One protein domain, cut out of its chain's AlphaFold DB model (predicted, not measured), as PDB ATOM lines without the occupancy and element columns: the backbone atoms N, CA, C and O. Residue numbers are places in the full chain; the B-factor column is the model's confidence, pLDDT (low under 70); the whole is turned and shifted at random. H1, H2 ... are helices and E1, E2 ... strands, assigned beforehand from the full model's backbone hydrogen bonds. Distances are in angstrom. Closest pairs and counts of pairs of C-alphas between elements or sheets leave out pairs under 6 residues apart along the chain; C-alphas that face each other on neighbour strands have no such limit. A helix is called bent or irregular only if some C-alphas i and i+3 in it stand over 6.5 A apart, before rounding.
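What this domain is: This is residues 2 to 104 of the 934 residues of the protein "Sacsin" of Mizuhopecten yessoensis (UniProt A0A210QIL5). A two-stranded hairpin, E1 and E2, runs along one side of a body of short helices and winding links. H2 turns back from the end of E2 and packs on both H1 and H6, H4 and H5 form a corner, and link residues 66 to 67 pair with E1 in antiparallel fashion; H3 and H7 touch no other helix. The 103 printed residues hold seven named helices and two named strands, in the order H1 E1 E2 H2 H3 H4 H5 H6 H7, with one antiparallel sheet, E1 - E2, and the class is mixed, helices and strands. The whole is compact, with a radius of gyration of the C-alphas of 13.5 A and spans of 39 by 28 by 23 A.

How they stand to each other: H1, residues 9 to 12, touches H2, residues 38 to 43; their closest C-alphas, those of Gln 10 and His 39, are 6.5 A apart. E1, residues 17 to 22, and E2, residues 32 to 37, form a hairpin of antiparallel neighbours at 150 degrees between their directions, with N 20 and O 34 within hydrogen-bond range at 2.8 A and N 18 and O 36 at 2.7 A. H2 touches H6, residues 87 to 96, about perpendicular at 76 degrees; the closest C-alphas, those of Val 43 and Cys 93, are 5.0 A apart. H3, residues 53 to 61, is apart from H6. H4, residues 69 to 72, and H5, residues 75 to 78, only just touch, with 3 pairs of C-alphas within 8 A, and touch only at the corner; the closest, those of Thr 72 and Gly 78, are 5.3 A apart. H7, residues 98 to 101, is close to H6 but not clearly touching, the closest C-alphas being those of Leu 94 and Leu 101, 7.5 A apart. Every O i to N i+4 pair is within hydrogen-bond range in H3 and H6; H2 has 0 of 2, beside 2 of 3 O i to N i+3 pairs, and H1, H4, H5 and H7 are too short for an i+4 pair.

Where its parts are: H1 begins at C-alpha 9, (24.814, 18.628, 45.274). E1 is 15.5 A long and E2 16.6 A. H2, 9.5 A long, is irregular: C-alphas 39 and 42 are 7.8 A apart. H3 is 12.3 A long and H6 14.2 A. H7 ends at C-alpha 101, (22.802, 46.082, 34.799).

The domain as a whole: The two C-alphas farthest apart, those of Gly 6 and Gln 27, are 41.5 A apart. The printed part has no cut, and no link is long. Mean pLDDT of the printed part is 72.9; residues 2 to 15, 23 to 31 and 69 to 79 are under 70.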
ATOM      1  N   ASP A   2      21.978  11.460  34.612       43.72
ATOM      2  CA  ASP A   2      20.826  10.852  35.307       43.72
ATOM      3  C   ASP A   2      21.145  10.065  36.593       43.72
ATOM      4  O   ASP A   2      20.232   9.645  37.298       43.72
ATOM      5  N   SER A   3      22.419   9.911  36.964       51.12
ATOM      6  CA  SER A   3      22.853   9.229  38.195       51.12
ATOM      7  C   SER A   3      22.903  10.126  39.447       51.12
ATOM      8  O   SER A   3      23.239   9.647  40.525       51.12
ATOM      9  N   LEU A   4      22.541  11.413  39.348       52.47
ATOM     10  CA  LEU A   4      22.620  12.391  40.454       52.47
ATOM     11  C   LEU A   4      21.284  12.644  41.187       52.47
ATOM     12  O   LEU A   4      21.182  13.587  41.969       52.47
ATOM     13  N   LYS A   5      20.250  11.813  40.983       48.09
ATOM     14  CA  LYS A   5      18.891  12.026  41.539       48.09
ATOM     15  C   LYS A   5      18.739  11.861  43.066       48.09
ATOM     16  O   LYS A   5      17.633  12.007  43.568       48.09
ATOM     17  N   GLY A   6      19.813  11.609  43.816       55.59
ATOM     18  CA  GLY A   6      19.762  11.460  45.281       55.59
ATOM     19  C   GLY A   6      20.877  12.167  46.054       55.59
ATOM     20  O   GLY A   6      20.953  12.030  47.270       55.59
ATOM     21  N   ILE A   7      21.759  12.906  45.376       58.28
ATOM     22  CA  ILE A   7      22.892  13.577  46.020       58.28
ATOM     23  C   ILE A   7      22.508  15.027  46.282       58.28
ATOM     24  O   ILE A   7      22.106  15.742  45.363       58.28
ATOM     25  N   ASN A   8      22.660  15.481  47.529       56.78
ATOM     26  CA  ASN A   8      22.560  16.899  47.846       56.78
ATOM     27  C   ASN A   8      23.788  17.615  47.271       56.78
ATOM     28  O   ASN A   8      24.807  17.780  47.938       56.78
ATOM     29  N   VAL A   9      23.702  18.010  46.004       59.44
ATOM     30  CA  VAL A   9      24.814  18.628  45.274       59.44
ATOM     31  C   VAL A   9      25.227  19.977  45.893       59.44
ATOM     32  O   VAL A   9      26.355  20.418  45.685       59.44
ATOM     33  N   GLN A  10      24.394  20.588  46.753       57.66
ATOM     34  CA  GLN A  10      24.798  21.751  47.557       57.66
ATOM     35  C   GLN A  10      25.943  21.414  48.528       57.66
ATOM     36  O   GLN A  10      26.824  22.244  48.739       57.66
ATOM     37  N   ALA A  11      25.981  20.190  49.069       60.16
ATOM     38  CA  ALA A  11      27.041  19.732  49.971       60.16
ATOM     39  C   ALA A  11      28.391  19.527  49.255       60.16
ATOM     40  O   ALA A  11      29.443  19.573  49.886       60.16
ATOM     41  N   LEU A  12      28.376  19.357  47.928       63.34
ATOM     42  CA  LEU A  12      29.564  19.190  47.077       63.34
ATOM     43  C   LEU A  12      30.073  20.522  46.497       63.34
ATOM     44  O   LEU A  12      30.883  20.539  45.570       63.34
ATOM     45  N   GLY A  13      29.608  21.649  47.041       61.69
ATOM     46  CA  GLY A  13      29.655  22.977  46.430       61.69
ATOM     47  C   GLY A  13      30.985  23.432  45.807       61.69
ATOM     48  O   GLY A  13      30.954  24.057  44.746       61.69
ATOM     49  N   ASN A  14      32.139  23.131  46.415       63.38
ATOM     50  CA  ASN A  14      33.469  23.513  45.899       63.38
ATOM     51  C   ASN A  14      34.064  22.516  44.887       63.38
ATOM     52  O   ASN A  14      35.012  22.864  44.189       63.38
ATOM     53  N   TRP A  15      33.525  21.297  44.812       68.06
ATOM     54  CA  TRP A  15      34.103  20.158  44.085       68.06
ATOM     55  C   TRP A  15      33.367  19.826  42.781       68.06
ATOM     56  O   TRP A  15      33.872  19.058  41.967       68.06
ATOM     57  N   CYS A  16      32.188  20.412  42.558       73.06
ATOM     58  CA  CYS A  16      31.423  20.259  41.323       73.06
ATOM     59  C   CYS A  16      31.421  21.562  40.513       73.06
ATOM     60  O   CYS A  16      31.238  22.644  41.070       73.06
ATOM     61  N   LEU A  17      31.616  21.448  39.194       76.06
ATOM     62  CA  LEU A  17      31.598  22.557  38.237       76.06
ATOM     63  C   LEU A  17      30.390  22.415  37.302       76.06
ATOM     64  O   LEU A  17      30.138  21.343  36.758       76.06
ATOM     65  N   ILE A  18      29.668  23.510  37.091       77.38
ATOM     66  CA  ILE A  18      28.560  23.637  36.151       77.38
ATOM     67  C   ILE A  18      29.103  24.270  34.862       77.38
ATOM     68  O   ILE A  18      29.620  25.394  34.915       77.38
ATOM     69  N   PRO A  19      29.000  23.592  33.704       77.50
ATOM     70  CA  PRO A  19      29.365  24.174  32.421       77.50
ATOM     71  C   PRO A  19      28.307  25.177  31.951       77.50
ATOM     72  O   PRO A  19      27.107  24.890  31.915       77.50
ATOM     73  N   GLY A  20      28.765  26.359  31.548       79.56
ATOM     74  CA  GLY A  20      27.960  27.438  30.993       79.56
ATOM     75  C   GLY A  20      28.582  28.035  29.733       79.56
ATOM     76  O   GLY A  20      29.758  27.838  29.443       79.56
ATOM     77  N   LYS A  21      27.775  28.776  28.975       78.19
ATOM     78  CA  LYS A  21      28.157  29.470  27.741       78.19
ATOM     79  C   LYS A  21      27.823  30.949  27.853       78.19
ATOM     80  O   LYS A  21      26.701  31.302  28.217       78.19
ATOM     81  N   ARG A  22      28.774  31.814  27.508       75.00
ATOM     82  CA  ARG A  22      28.577  33.267  27.395       75.00
ATOM     83  C   ARG A  22      28.604  33.664  25.924       75.00
ATOM     84  O   ARG A  22      29.562  33.336  25.232       75.00
ATOM     85  N   LYS A  23      27.572  34.354  25.439       67.38
ATOM     86  CA  LYS A  23      27.516  34.817  24.044       67.38
ATOM     87  C   LYS A  23      28.358  36.091  23.884       67.38
ATOM     88  O   LYS A  23      28.445  36.893  24.801       67.38
ATOM     89  N   THR A  24      29.016  36.305  22.755       55.16
ATOM     90  CA  THR A  24      29.707  37.574  22.451       55.16
ATOM     91  C   THR A  24      28.862  38.376  21.464       55.16
ATOM     92  O   THR A  24      28.193  37.794  20.622       55.16
ATOM     93  N   THR A  25      28.826  39.702  21.602       52.31
ATOM     94  CA  THR A  25      27.938  40.602  20.835       52.31
ATOM     95  C   THR A  25      28.366  40.846  19.385       52.31
ATOM     96  O   THR A  25      27.648  41.511  18.648       52.31
ATOM     97  N   GLU A  26      29.505  40.313  18.952       44.09
ATOM     98  CA  GLU A  26      29.898  40.318  17.542       44.09
ATOM     99  C   GLU A  26      29.240  39.133  16.827       44.09
ATOM    100  O   GLU A  26      29.132  38.057  17.408       44.09
ATOM    101  N   GLN A  27      28.793  39.333  15.584       49.44
ATOM    102  CA  GLN A  27      27.982  38.419  14.754       49.44
ATOM    103  C   GLN A  27      28.602  37.030  14.438       49.44
ATOM    104  O   GLN A  27      28.175  36.369  13.497       49.44
ATOM    105  N   ASN A  28      29.544  36.529  15.239       46.78
ATOM    106  CA  ASN A  28      30.044  35.160  15.181       46.78
ATOM    107  C   ASN A  28      29.576  34.357  16.406       46.78
ATOM    108  O   ASN A  28      29.945  34.639  17.543       46.78
ATOM    109  N   ASP A  29      28.808  33.297  16.151       49.94
ATOM    110  CA  ASP A  29      28.126  32.399  17.104       49.94
ATOM    111  C   ASP A  29      29.069  31.519  17.973       49.94
ATOM    112  O   ASP A  29      28.690  30.454  18.461       49.94
ATOM    113  N   ARG A  30      30.329  31.930  18.185       54.94
ATOM    114  CA  ARG A  30      31.285  31.240  19.073       54.94
ATOM    115  C   ARG A  30      31.300  31.907  20.446       54.94
ATOM    116  O   ARG A  30      32.145  32.743  20.735       54.94
ATOM    117  N   GLY A  31      30.348  31.525  21.295       59.03
ATOM    118  CA  GLY A  31      30.367  31.911  22.706       59.03
ATOM    119  C   GLY A  31      31.566  31.318  23.460       59.03
ATOM    120  O   GLY A  31      32.026  30.225  23.145       59.03
ATOM    121  N   THR A  32      32.062  32.024  24.474       70.38
ATOM    122  CA  THR A  32      33.081  31.523  25.415       70.38
ATOM    123  C   THR A  32      32.465  30.543  26.415       70.38
ATOM    124  O   THR A  32      31.471  30.881  27.070       70.38
ATOM    125  N   ASP A  33      33.069  29.363  26.566       77.56
ATOM    126  CA  ASP A  33      32.703  28.385  27.596       77.56
ATOM    127  C   ASP A  33      33.227  28.831  28.974       77.56
ATOM    128  O   ASP A  33      34.358  29.298  29.114       77.56
ATOM    129  N   VAL A  34      32.389  28.705  30.006       80.69
ATOM    130  CA  VAL A  34      32.687  29.101  31.391       80.69
ATOM    131  C   VAL A  34      32.345  27.939  32.321       80.69
ATOM    132  O   VAL A  34      31.251  27.388  32.247       80.69
ATOM    133  N   LEU A  35      33.255  27.584  33.227       79.06
ATOM    134  CA  LEU A  35      33.013  26.593  34.281       79.06
ATOM    135  C   LEU A  35      32.798  27.307  35.616       79.06
ATOM    136  O   LEU A  35      33.647  28.085  36.050       79.06
ATOM    137  N   VAL A  36      31.664  27.050  36.269       79.25
ATOM    138  CA  VAL A  36      31.270  27.725  37.516       79.25
ATOM    139  C   VAL A  36      31.108  26.701  38.642       79.25
ATOM    140  O   VAL A  36      30.345  25.758  38.472       79.25
ATOM    141  N   PRO A  37      31.755  26.859  39.808       80.38
ATOM    142  CA  PRO A  37      31.518  25.989  40.961       80.38
ATOM    143  C   PRO A  37      30.039  25.926  41.367       80.38
ATOM    144  O   PRO A  37      29.370  26.956  41.383       80.38
ATOM    145  N   CYS A  38      29.532  24.755  41.758       74.50
ATOM    146  CA  CYS A  38      28.122  24.556  42.119       74.50
ATOM    147  C   CYS A  38      27.649  25.487  43.246       74.50
ATOM    148  O   CYS A  38      26.533  25.996  43.177       74.50
ATOM    149  N   HIS A  39      28.495  25.796  44.238       74.69
ATOM    150  CA  HIS A  39      28.152  26.778  45.283       74.69
ATOM    151  C   HIS A  39      27.986  28.216  44.751       74.69
ATOM    152  O   HIS A  39      27.326  29.032  45.388       74.69
ATOM    153  N   LYS A  40      28.553  28.523  43.576       76.62
ATOM    154  CA  LYS A  40      28.368  29.774  42.821       76.62
ATOM    155  C   LYS A  40      27.421  29.599  41.633       76.62
ATOM    156  O   LYS A  40      27.445  30.413  40.716       76.62
ATOM    157  N   GLY A  41      26.569  28.571  41.635       75.12
ATOM    158  CA  GLY A  41      25.628  28.302  40.543       75.12
ATOM    159  C   GLY A  41      24.712  29.487  40.207       75.12
ATOM    160  O   GLY A  41      24.349  29.662  39.045       75.12
ATOM    161  N   TYR A  42      24.459  30.378  41.173       78.75
ATOM    162  CA  TYR A  42      23.767  31.653  40.967       78.75
ATOM    163  C   TYR A  42      24.456  32.590  39.958       78.75
ATOM    164  O   TYR A  42      23.843  33.551  39.538       78.75
ATOM    165  N   VAL A  43      25.710  32.368  39.551       82.38
ATOM    166  CA  VAL A  43      26.392  33.180  38.518       82.38
ATOM    167  C   VAL A  43      25.862  32.877  37.110       82.38
ATOM    168  O   VAL A  43      26.044  33.687  36.196       82.38
ATOM    169  N   LEU A  44      25.226  31.718  36.926       82.56
ATOM    170  CA  LEU A  44      24.600  31.295  35.677       82.56
ATOM    171  C   LEU A  44      23.104  31.643  35.690       82.56
ATOM    172  O   LEU A  44      22.464  31.576  36.738       82.56
ATOM    173  N   LEU A  45      22.532  31.948  34.520       83.06
ATOM    174  CA  LEU A  45      21.110  32.282  34.374       83.06
ATOM    175  C   LEU A  45      20.401  31.360  33.376       83.06
ATOM    176  O   LEU A  45      20.762  31.285  32.200       83.06
ATOM    177  N   ASN A  46      19.359  30.663  33.826       82.38
ATOM    178  CA  ASN A  46      18.521  29.819  32.979       82.38
ATOM    179  C   ASN A  46      17.443  30.656  32.267       82.38
ATOM    180  O   ASN A  46      16.289  30.709  32.697       82.38
ATOM    181  N   ASN A  47      17.809  31.269  31.139       77.00
ATOM    182  CA  ASN A  47      16.897  32.090  30.329       77.00
ATOM    183  C   ASN A  47      15.662  31.320  29.818       77.00
ATOM    184  O   ASN A  47      14.604  31.914  29.627       77.00
ATOM    185  N   SER A  48      15.755  30.000  29.618       74.56
ATOM    186  CA  SER A  48      14.617  29.162  29.205       74.56
ATOM    187  C   SER A  48      13.561  28.959  30.289       74.56
ATOM    188  O   SER A  48      12.447  28.571  29.959       74.56
ATOM    189  N   SER A  49      13.882  29.235  31.557       78.69
ATOM    190  CA  SER A  49      12.922  29.106  32.660       78.69
ATOM    191  C   SER A  49      11.916  30.257  32.743       78.69
ATOM    192  O   SER A  49      10.902  30.100  33.414       78.69
ATOM    193  N   PHE A  50      12.184  31.386  32.075       79.62
ATOM    194  CA  PHE A  50      11.342  32.579  32.117       79.62
ATOM    195  C   PHE A  50      10.231  32.513  31.059       79.62
ATOM    196  O   PHE A  50      10.513  32.565  29.863       79.62
ATOM    197  N   GLN A  51       8.975  32.413  31.504       77.38
ATOM    198  CA  GLN A  51       7.764  32.413  30.666       77.38
ATOM    199  C   GLN A  51       7.381  33.814  30.163       77.38
ATOM    200  O   GLN A  51       6.681  33.953  29.166       77.38
ATOM    201  N   ASP A  52       7.820  34.851  30.875       80.25
ATOM    202  CA  ASP A  52       7.598  36.247  30.509       80.25
ATOM    203  C   ASP A  52       8.613  36.653  29.432       80.25
ATOM    204  O   ASP A  52       9.796  36.844  29.723       80.25
ATOM    205  N   GLU A  53       8.155  36.735  28.180       78.44
ATOM    206  CA  GLU A  53       9.019  36.986  27.020       78.44
ATOM    207  C   GLU A  53       9.752  38.334  27.124       78.44
ATOM    208  O   GLU A  53      10.916  38.435  26.739       78.44
ATOM    209  N   VAL A  54       9.125  39.351  27.725       80.12
ATOM    210  CA  VAL A  54       9.734  40.680  27.899       80.12
ATOM    211  C   VAL A  54      10.884  40.605  28.899       80.12
ATOM    212  O   VAL A  54      11.996  41.047  28.606       80.12
ATOM    213  N   LEU A  55      10.655  39.994  30.064       83.12
ATOM    214  CA  LEU A  55      11.707  39.805  31.065       83.12
ATOM    215  C   LEU A  55      12.836  38.913  30.537       83.12
ATOM    216  O   LEU A  55      14.011  39.195  30.766       83.12
ATOM    217  N   ARG A  56      12.497  37.854  29.800       81.00
ATOM    218  CA  ARG A  56      13.467  36.948  29.185       81.00
ATOM    219  C   ARG A  56      14.371  37.682  28.196       81.00
ATOM    220  O   ARG A  56      15.583  37.489  28.240       81.00
ATOM    221  N   GLN A  57      13.821  38.553  27.351       80.12
ATOM    222  CA  GLN A  57      14.612  39.375  26.430       80.12
ATOM    223  C   GLN A  57      15.533  40.357  27.166       80.12
ATOM    224  O   GLN A  57      16.692  40.515  26.778       80.12
ATOM    225  N   VAL A  58      15.064  40.954  28.268       82.62
ATOM    226  CA  VAL A  58      15.892  41.807  29.142       82.62
ATOM    227  C   VAL A  58      17.041  41.023  29.773       82.62
ATOM    228  O   VAL A  58      18.178  41.477  29.792       82.62
ATOM    229  N   LEU A  59      16.777  39.825  30.280       81.88
ATOM    230  CA  LEU A  59      17.797  38.995  30.915       81.88
ATOM    231  C   LEU A  59      18.828  38.454  29.909       81.88
ATOM    232  O   LEU A  59      20.010  38.335  30.234       81.88
ATOM    233  N   VAL A  60      18.410  38.185  28.668       81.44
ATOM    234  CA  VAL A  60      19.308  37.802  27.568       81.44
ATOM    235  C   VAL A  60      20.221  38.965  27.161       81.44
ATOM    236  O   VAL A  60      21.403  38.735  26.897       81.44
ATOM    237  N   SER A  61      19.719  40.207  27.145       79.62
ATOM    238  CA  SER A  61      20.514  41.383  26.751       79.62
ATOM    239  C   SER A  61      21.659  41.702  27.724       79.62
ATOM    240  O   SER A  61      22.665  42.286  27.323       79.62
ATOM    241  N   LEU A  62      21.568  41.243  28.979       80.06
ATOM    242  CA  LEU A  62      22.617  41.388  29.997       80.06
ATOM    243  C   LEU A  62      23.874  40.551  29.736       80.06
ATOM    244  O   LEU A  62      24.883  40.730  30.423       80.06
ATOM    245  N   ASN A  63      23.824  39.639  28.763       78.38
ATOM    246  CA  ASN A  63      24.922  38.749  28.401       78.38
ATOM    247  C   ASN A  63      25.506  37.963  29.599       78.38
ATOM    248  O   ASN A  63      26.725  37.801  29.753       78.38
ATOM    249  N   ILE A  64      24.606  37.510  30.475       83.31
ATOM    250  CA  ILE A  64      24.914  36.634  31.604       83.31
ATOM    251  C   ILE A  64      25.134  35.210  31.062       83.31
ATOM    252  O   ILE A  64      24.367  34.770  30.201       83.31
ATOM    253  N   PRO A  65      26.161  34.469  31.524       82.25
ATOM    254  CA  PRO A  65      26.398  33.112  31.048       82.25
ATOM    255  C   PRO A  65      25.211  32.185  31.353       82.25
ATOM    256  O   PRO A  65      24.710  32.131  32.477       82.25
ATOM    257  N   THR A  66      24.768  31.432  30.351       80.81
ATOM    258  CA  THR A  66      23.665  30.469  30.479       80.81
ATOM    259  C   THR A  66      24.215  29.062  30.701       80.81
ATOM    260  O   THR A  66      25.208  28.718  30.057       80.81
ATOM    261  N   PRO A  67      23.595  28.213  31.535       79.88
ATOM    262  CA  PRO A  67      24.023  26.821  31.692       79.88
ATOM    263  C   PRO A  67      23.928  26.053  30.362       79.88
ATOM    264  O   PRO A  67      23.088  26.358  29.511       79.88
ATOM    265  N   HIS A  68      24.784  25.045  30.166       78.56
ATOM    266  CA  HIS A  68      24.710  24.177  28.987       78.56
ATOM    267  C   HIS A  68      23.334  23.490  28.899       78.56
ATOM    268  O   HIS A  68      22.751  23.154  29.930       78.56
ATOM    269  N   ARG A  69      22.815  23.241  27.683       68.81
ATOM    270  CA  ARG A  69      21.455  22.686  27.475       68.81
ATOM    271  C   ARG A  69      21.205  21.420  28.300       68.81
ATOM    272  O   ARG A  69      20.165  21.287  28.930       68.81
ATOM    273  N   GLU A  70      22.191  20.538  28.381       68.50
ATOM    274  CA  GLU A  70      22.108  19.294  29.157       68.50
ATOM    275  C   GLU A  70      21.960  19.516  30.673       68.50
ATOM    276  O   GLU A  70      21.348  18.700  31.357       68.50
ATOM    277  N   CYS A  71      22.454  20.639  31.203       66.19
ATOM    278  CA  CYS A  71      22.292  21.004  32.614       66.19
ATOM    279  C   CYS A  71      20.881  21.528  32.918       66.19
ATOM    280  O   CYS A  71      20.405  21.350  34.033       66.19
ATOM    281  N   THR A  72      20.195  22.133  31.939       62.44
ATOM    282  CA  THR A  72      18.825  22.653  32.128       62.44
ATOM    283  C   THR A  72      17.748  21.571  32.210       62.44
ATOM    284  O   THR A  72      16.688  21.830  32.767       62.44
ATOM    285  N   PHE A  73      18.013  20.363  31.701       64.62
ATOM    286  CA  PHE A  73      17.082  19.228  31.777       64.62
ATOM    287  C   PHE A  73      17.155  18.466  33.111       64.62
ATOM    288  O   PHE A  73      16.265  17.677  33.420       64.62
ATOM    289  N   SER A  74      18.201  18.693  33.912       68.69
ATOM    290  CA  SER A  74      18.347  18.091  35.240       68.69
ATOM    291  C   SER A  74      17.688  18.980  36.291       68.69
ATOM    292  O   SER A  74      18.108  20.116  36.481       68.69
ATOM    293  N   GLN A  75      16.694  18.452  37.010       64.12
ATOM    294  CA  GLN A  75      16.002  19.181  38.082       64.12
ATOM    295  C   GLN A  75      16.981  19.598  39.198       64.12
ATOM    296  O   GLN A  75      17.049  20.764  39.564       64.12
ATOM    297  N   THR A  76      17.860  18.686  39.631       66.25
ATOM    298  CA  THR A  76      18.838  18.925  40.706       66.25
ATOM    299  C   THR A  76      19.886  19.992  40.365       66.25
ATOM    300  O   THR A  76      20.313  20.735  41.247       66.25
ATOM    301  N   LEU A  77      20.336  20.067  39.104       65.31
ATOM    302  CA  LEU A  77      21.304  21.078  38.649       65.31
ATOM    303  C   LEU A  77      20.634  22.381  38.202       65.31
ATOM    304  O   LEU A  77      21.212  23.451  38.389       65.31
ATOM    305  N   GLY A  78      19.414  22.302  37.669       64.94
ATOM    306  CA  GLY A  78      18.578  23.451  37.326       64.94
ATOM    307  C   GLY A  78      18.215  24.302  38.543       64.94
ATOM    308  O   GLY A  78      18.257  25.526  38.442       64.94
ATOM    309  N   ASP A  79      17.975  23.672  39.698       67.69
ATOM    310  CA  ASP A  79      17.666  24.345  40.972       67.69
ATOM    311  C   ASP A  79      18.880  25.059  41.606       67.69
ATOM    312  O   ASP A  79      18.726  25.881  42.512       67.69
ATOM    313  N   MET A  80      20.107  24.770  41.153       70.25
ATOM    314  CA  MET A  80      21.327  25.452  41.623       70.25
ATOM    315  C   MET A  80      21.668  26.719  40.832       70.25
ATOM    316  O   MET A  80      22.510  27.505  41.272       70.25
ATOM    317  N   VAL A  81      21.024  26.923  39.684       76.88
ATOM    318  CA  VAL A  81      21.245  28.048  38.769       76.88
ATOM    319  C   VAL A  81      20.148  29.099  38.967       76.88
ATOM    320  O   VAL A  81      19.037  28.770  39.377       76.88
ATOM    321  N   ALA A  82      20.423  30.376  38.678       81.62
ATOM    322  CA  ALA A  82      19.378  31.397  38.734       81.62
ATOM    323  C   ALA A  82      18.265  31.096  37.714       81.62
ATOM    324  O   ALA A  82      18.531  30.901  36.524       81.62
ATOM    325  N   SER A  83      17.014  31.051  38.171       81.25
ATOM    326  CA  SER A  83      15.846  30.674  37.364       81.25
ATOM    327  C   SER A  83      14.595  31.441  37.803       81.25
ATOM    328  O   SER A  83      14.595  32.082  38.852       81.25
ATOM    329  N   GLN A  84      13.508  31.360  37.026       80.12
ATOM    330  CA  GLN A  84      12.229  31.990  37.383       80.12
ATOM    331  C   GLN A  84      11.652  31.463  38.713       80.12
ATOM    332  O   GLN A  84      10.946  32.190  39.408       80.12
ATOM    333  N   GLN A  85      11.905  30.197  39.062       74.50
ATOM    334  CA  GLN A  85      11.291  29.553  40.230       74.50
ATOM    335  C   GLN A  85      12.007  29.885  41.551       74.50
ATOM    336  O   GLN A  85      11.396  29.735  42.618       74.50
ATOM    337  N   ASP A  86      13.248  30.381  41.477       80.12
ATOM    338  CA  ASP A  86      14.073  30.781  42.618       80.12
ATOM    339  C   ASP A  86      14.503  32.266  42.528       80.12
ATOM    340  O   ASP A  86      15.554  32.595  41.961       80.12
ATOM    341  N   PRO A  87      13.717  33.182  43.126       80.75
ATOM    342  CA  PRO A  87      14.012  34.612  43.105       80.75
ATOM    343  C   PRO A  87      15.252  34.990  43.930       80.75
ATOM    344  O   PRO A  87      15.865  36.021  43.657       80.75
ATOM    345  N   VAL A  88      15.662  34.177  44.913       81.44
ATOM    346  CA  VAL A  88      16.832  34.459  45.763       81.44
ATOM    347  C   VAL A  88      18.114  34.319  44.946       81.44
ATOM    348  O   VAL A  88      18.931  35.242  44.902       81.44
ATOM    349  N   ARG A  89      18.270  33.194  44.238       81.75
ATOM    350  CA  ARG A  89      19.417  32.975  43.339       81.75
ATOM    351  C   ARG A  89      19.405  33.938  42.157       81.75
ATOM    352  O   ARG A  89      20.471  34.373  41.729       81.75
ATOM    353  N   LEU A  90      18.224  34.331  41.669       83.69
ATOM    354  CA  LEU A  90      18.094  35.378  40.653       83.69
ATOM    355  C   LEU A  90      18.655  36.722  41.133       83.69
ATOM    356  O   LEU A  90      19.459  37.327  40.429       83.69
ATOM    357  N   VAL A  91      18.311  37.174  42.339       84.06
ATOM    358  CA  VAL A  91      18.880  38.408  42.911       84.06
ATOM    359  C   VAL A  91      20.397  38.291  43.105       84.06
ATOM    360  O   VAL A  91      21.125  39.224  42.769       84.06
ATOM    361  N   GLN A  92      20.899  37.148  43.583       83.69
ATOM    362  CA  GLN A  92      22.343  36.904  43.729       83.69
ATOM    363  C   GLN A  92      23.079  36.925  42.378       83.69
ATOM    364  O   GLN A  92      24.174  37.483  42.280       83.69
ATOM    365  N   CYS A  93      22.462  36.381  41.324       84.62
ATOM    366  CA  CYS A  93      22.955  36.450  39.948       84.62
ATOM    367  C   CYS A  93      23.072  37.891  39.460       84.62
ATOM    368  O   CYS A  93      24.110  38.300  38.935       84.62
ATOM    369  N   LEU A  94      22.001  38.664  39.640       85.44
ATOM    370  CA  LEU A  94      21.940  40.064  39.227       85.44
ATOM    371  C   LEU A  94      22.962  40.909  39.998       85.44
ATOM    372  O   LEU A  94      23.606  41.771  39.408       85.44
ATOM    373  N   HIS A  95      23.176  40.618  41.281       86.31
ATOM    374  CA  HIS A  95      24.182  41.292  42.100       86.31
ATOM    375  C   HIS A  95      25.615  40.964  41.669       86.31
ATOM    376  O   HIS A  95      26.444  41.864  41.555       86.31
ATOM    377  N   TYR A  96      25.907  39.698  41.354       84.44
ATOM    378  CA  TYR A  96      27.226  39.300  40.852       84.44
ATOM    379  C   TYR A  96      27.560  39.977  39.515       84.44
ATOM    380  O   TYR A  96      28.689  40.414  39.301       84.44
ATOM    381  N   HIS A  97      26.567  40.123  38.632       84.38
ATOM    382  CA  HIS A  97      26.706  40.779  37.325       84.38
ATOM    383  C   HIS A  97      26.230  42.240  37.322       84.38
ATOM    384  O   HIS A  97      25.843  42.758  36.272       84.38
ATOM    385  N   ARG A  98      26.265  42.931  38.470       81.56
ATOM    386  CA  ARG A  98      25.697  44.286  38.633       81.56
ATOM    387  C   ARG A  98      26.219  45.324  37.638       81.56
ATOM    388  O   ARG A  98      25.486  46.234  37.266       81.56
ATOM    389  N   ASP A  99      27.454  45.185  37.160       81.12
ATOM    390  CA  ASP A  99      28.020  46.102  36.165       81.12
ATOM    391  C   ASP A  99      27.359  45.968  34.786       81.12
ATOM    392  O   ASP A  99      27.282  46.948  34.046       81.12
ATOM    393  N   ASN A 100      26.806  44.796  34.453       82.88
ATOM    394  CA  ASN A 100      26.019  44.619  33.231       82.88
ATOM    395  C   ASN A 100      24.642  45.292  33.346       82.88
ATOM    396  O   ASN A 100      24.115  45.750  32.335       82.88
ATOM    397  N   LEU A 101      24.091  45.418  34.561       82.19
ATOM    398  CA  LEU A 101      22.802  46.082  34.799       82.19
ATOM    399  C   LEU A 101      22.845  47.582  34.478       82.19
ATOM    400  O   LEU A 101      21.834  48.140  34.066       82.19
ATOM    401  N   LYS A 102      24.017  48.226  34.577       78.81
ATOM    402  CA  LYS A 102      24.205  49.645  34.211       78.81
ATOM    403  C   LYS A 102      23.926  49.932  32.727       78.81
ATOM    404  O   LYS A 102      23.735  51.087  32.365       78.81
ATOM    405  N   LYS A 103      23.918  48.900  31.873       79.62
ATOM    406  CA  LYS A 103      23.643  49.003  30.428       79.62
ATOM    407  C   LYS A 103      22.149  48.943  30.093       79.62
ATOM    408  O   LYS A 103      21.790  49.132  28.936       79.62
ATOM    409  N   LEU A 104      21.291  48.639  31.068       82.69
ATOM    410  CA  LEU A 104      19.855  48.497  30.852       82.69
ATOM    411  C   LEU A 104      19.156  49.849  30.719       82.69
ATOM    412  O   LEU A 104      19.418  50.791  31.468       82.69
TER     413      LEU A 104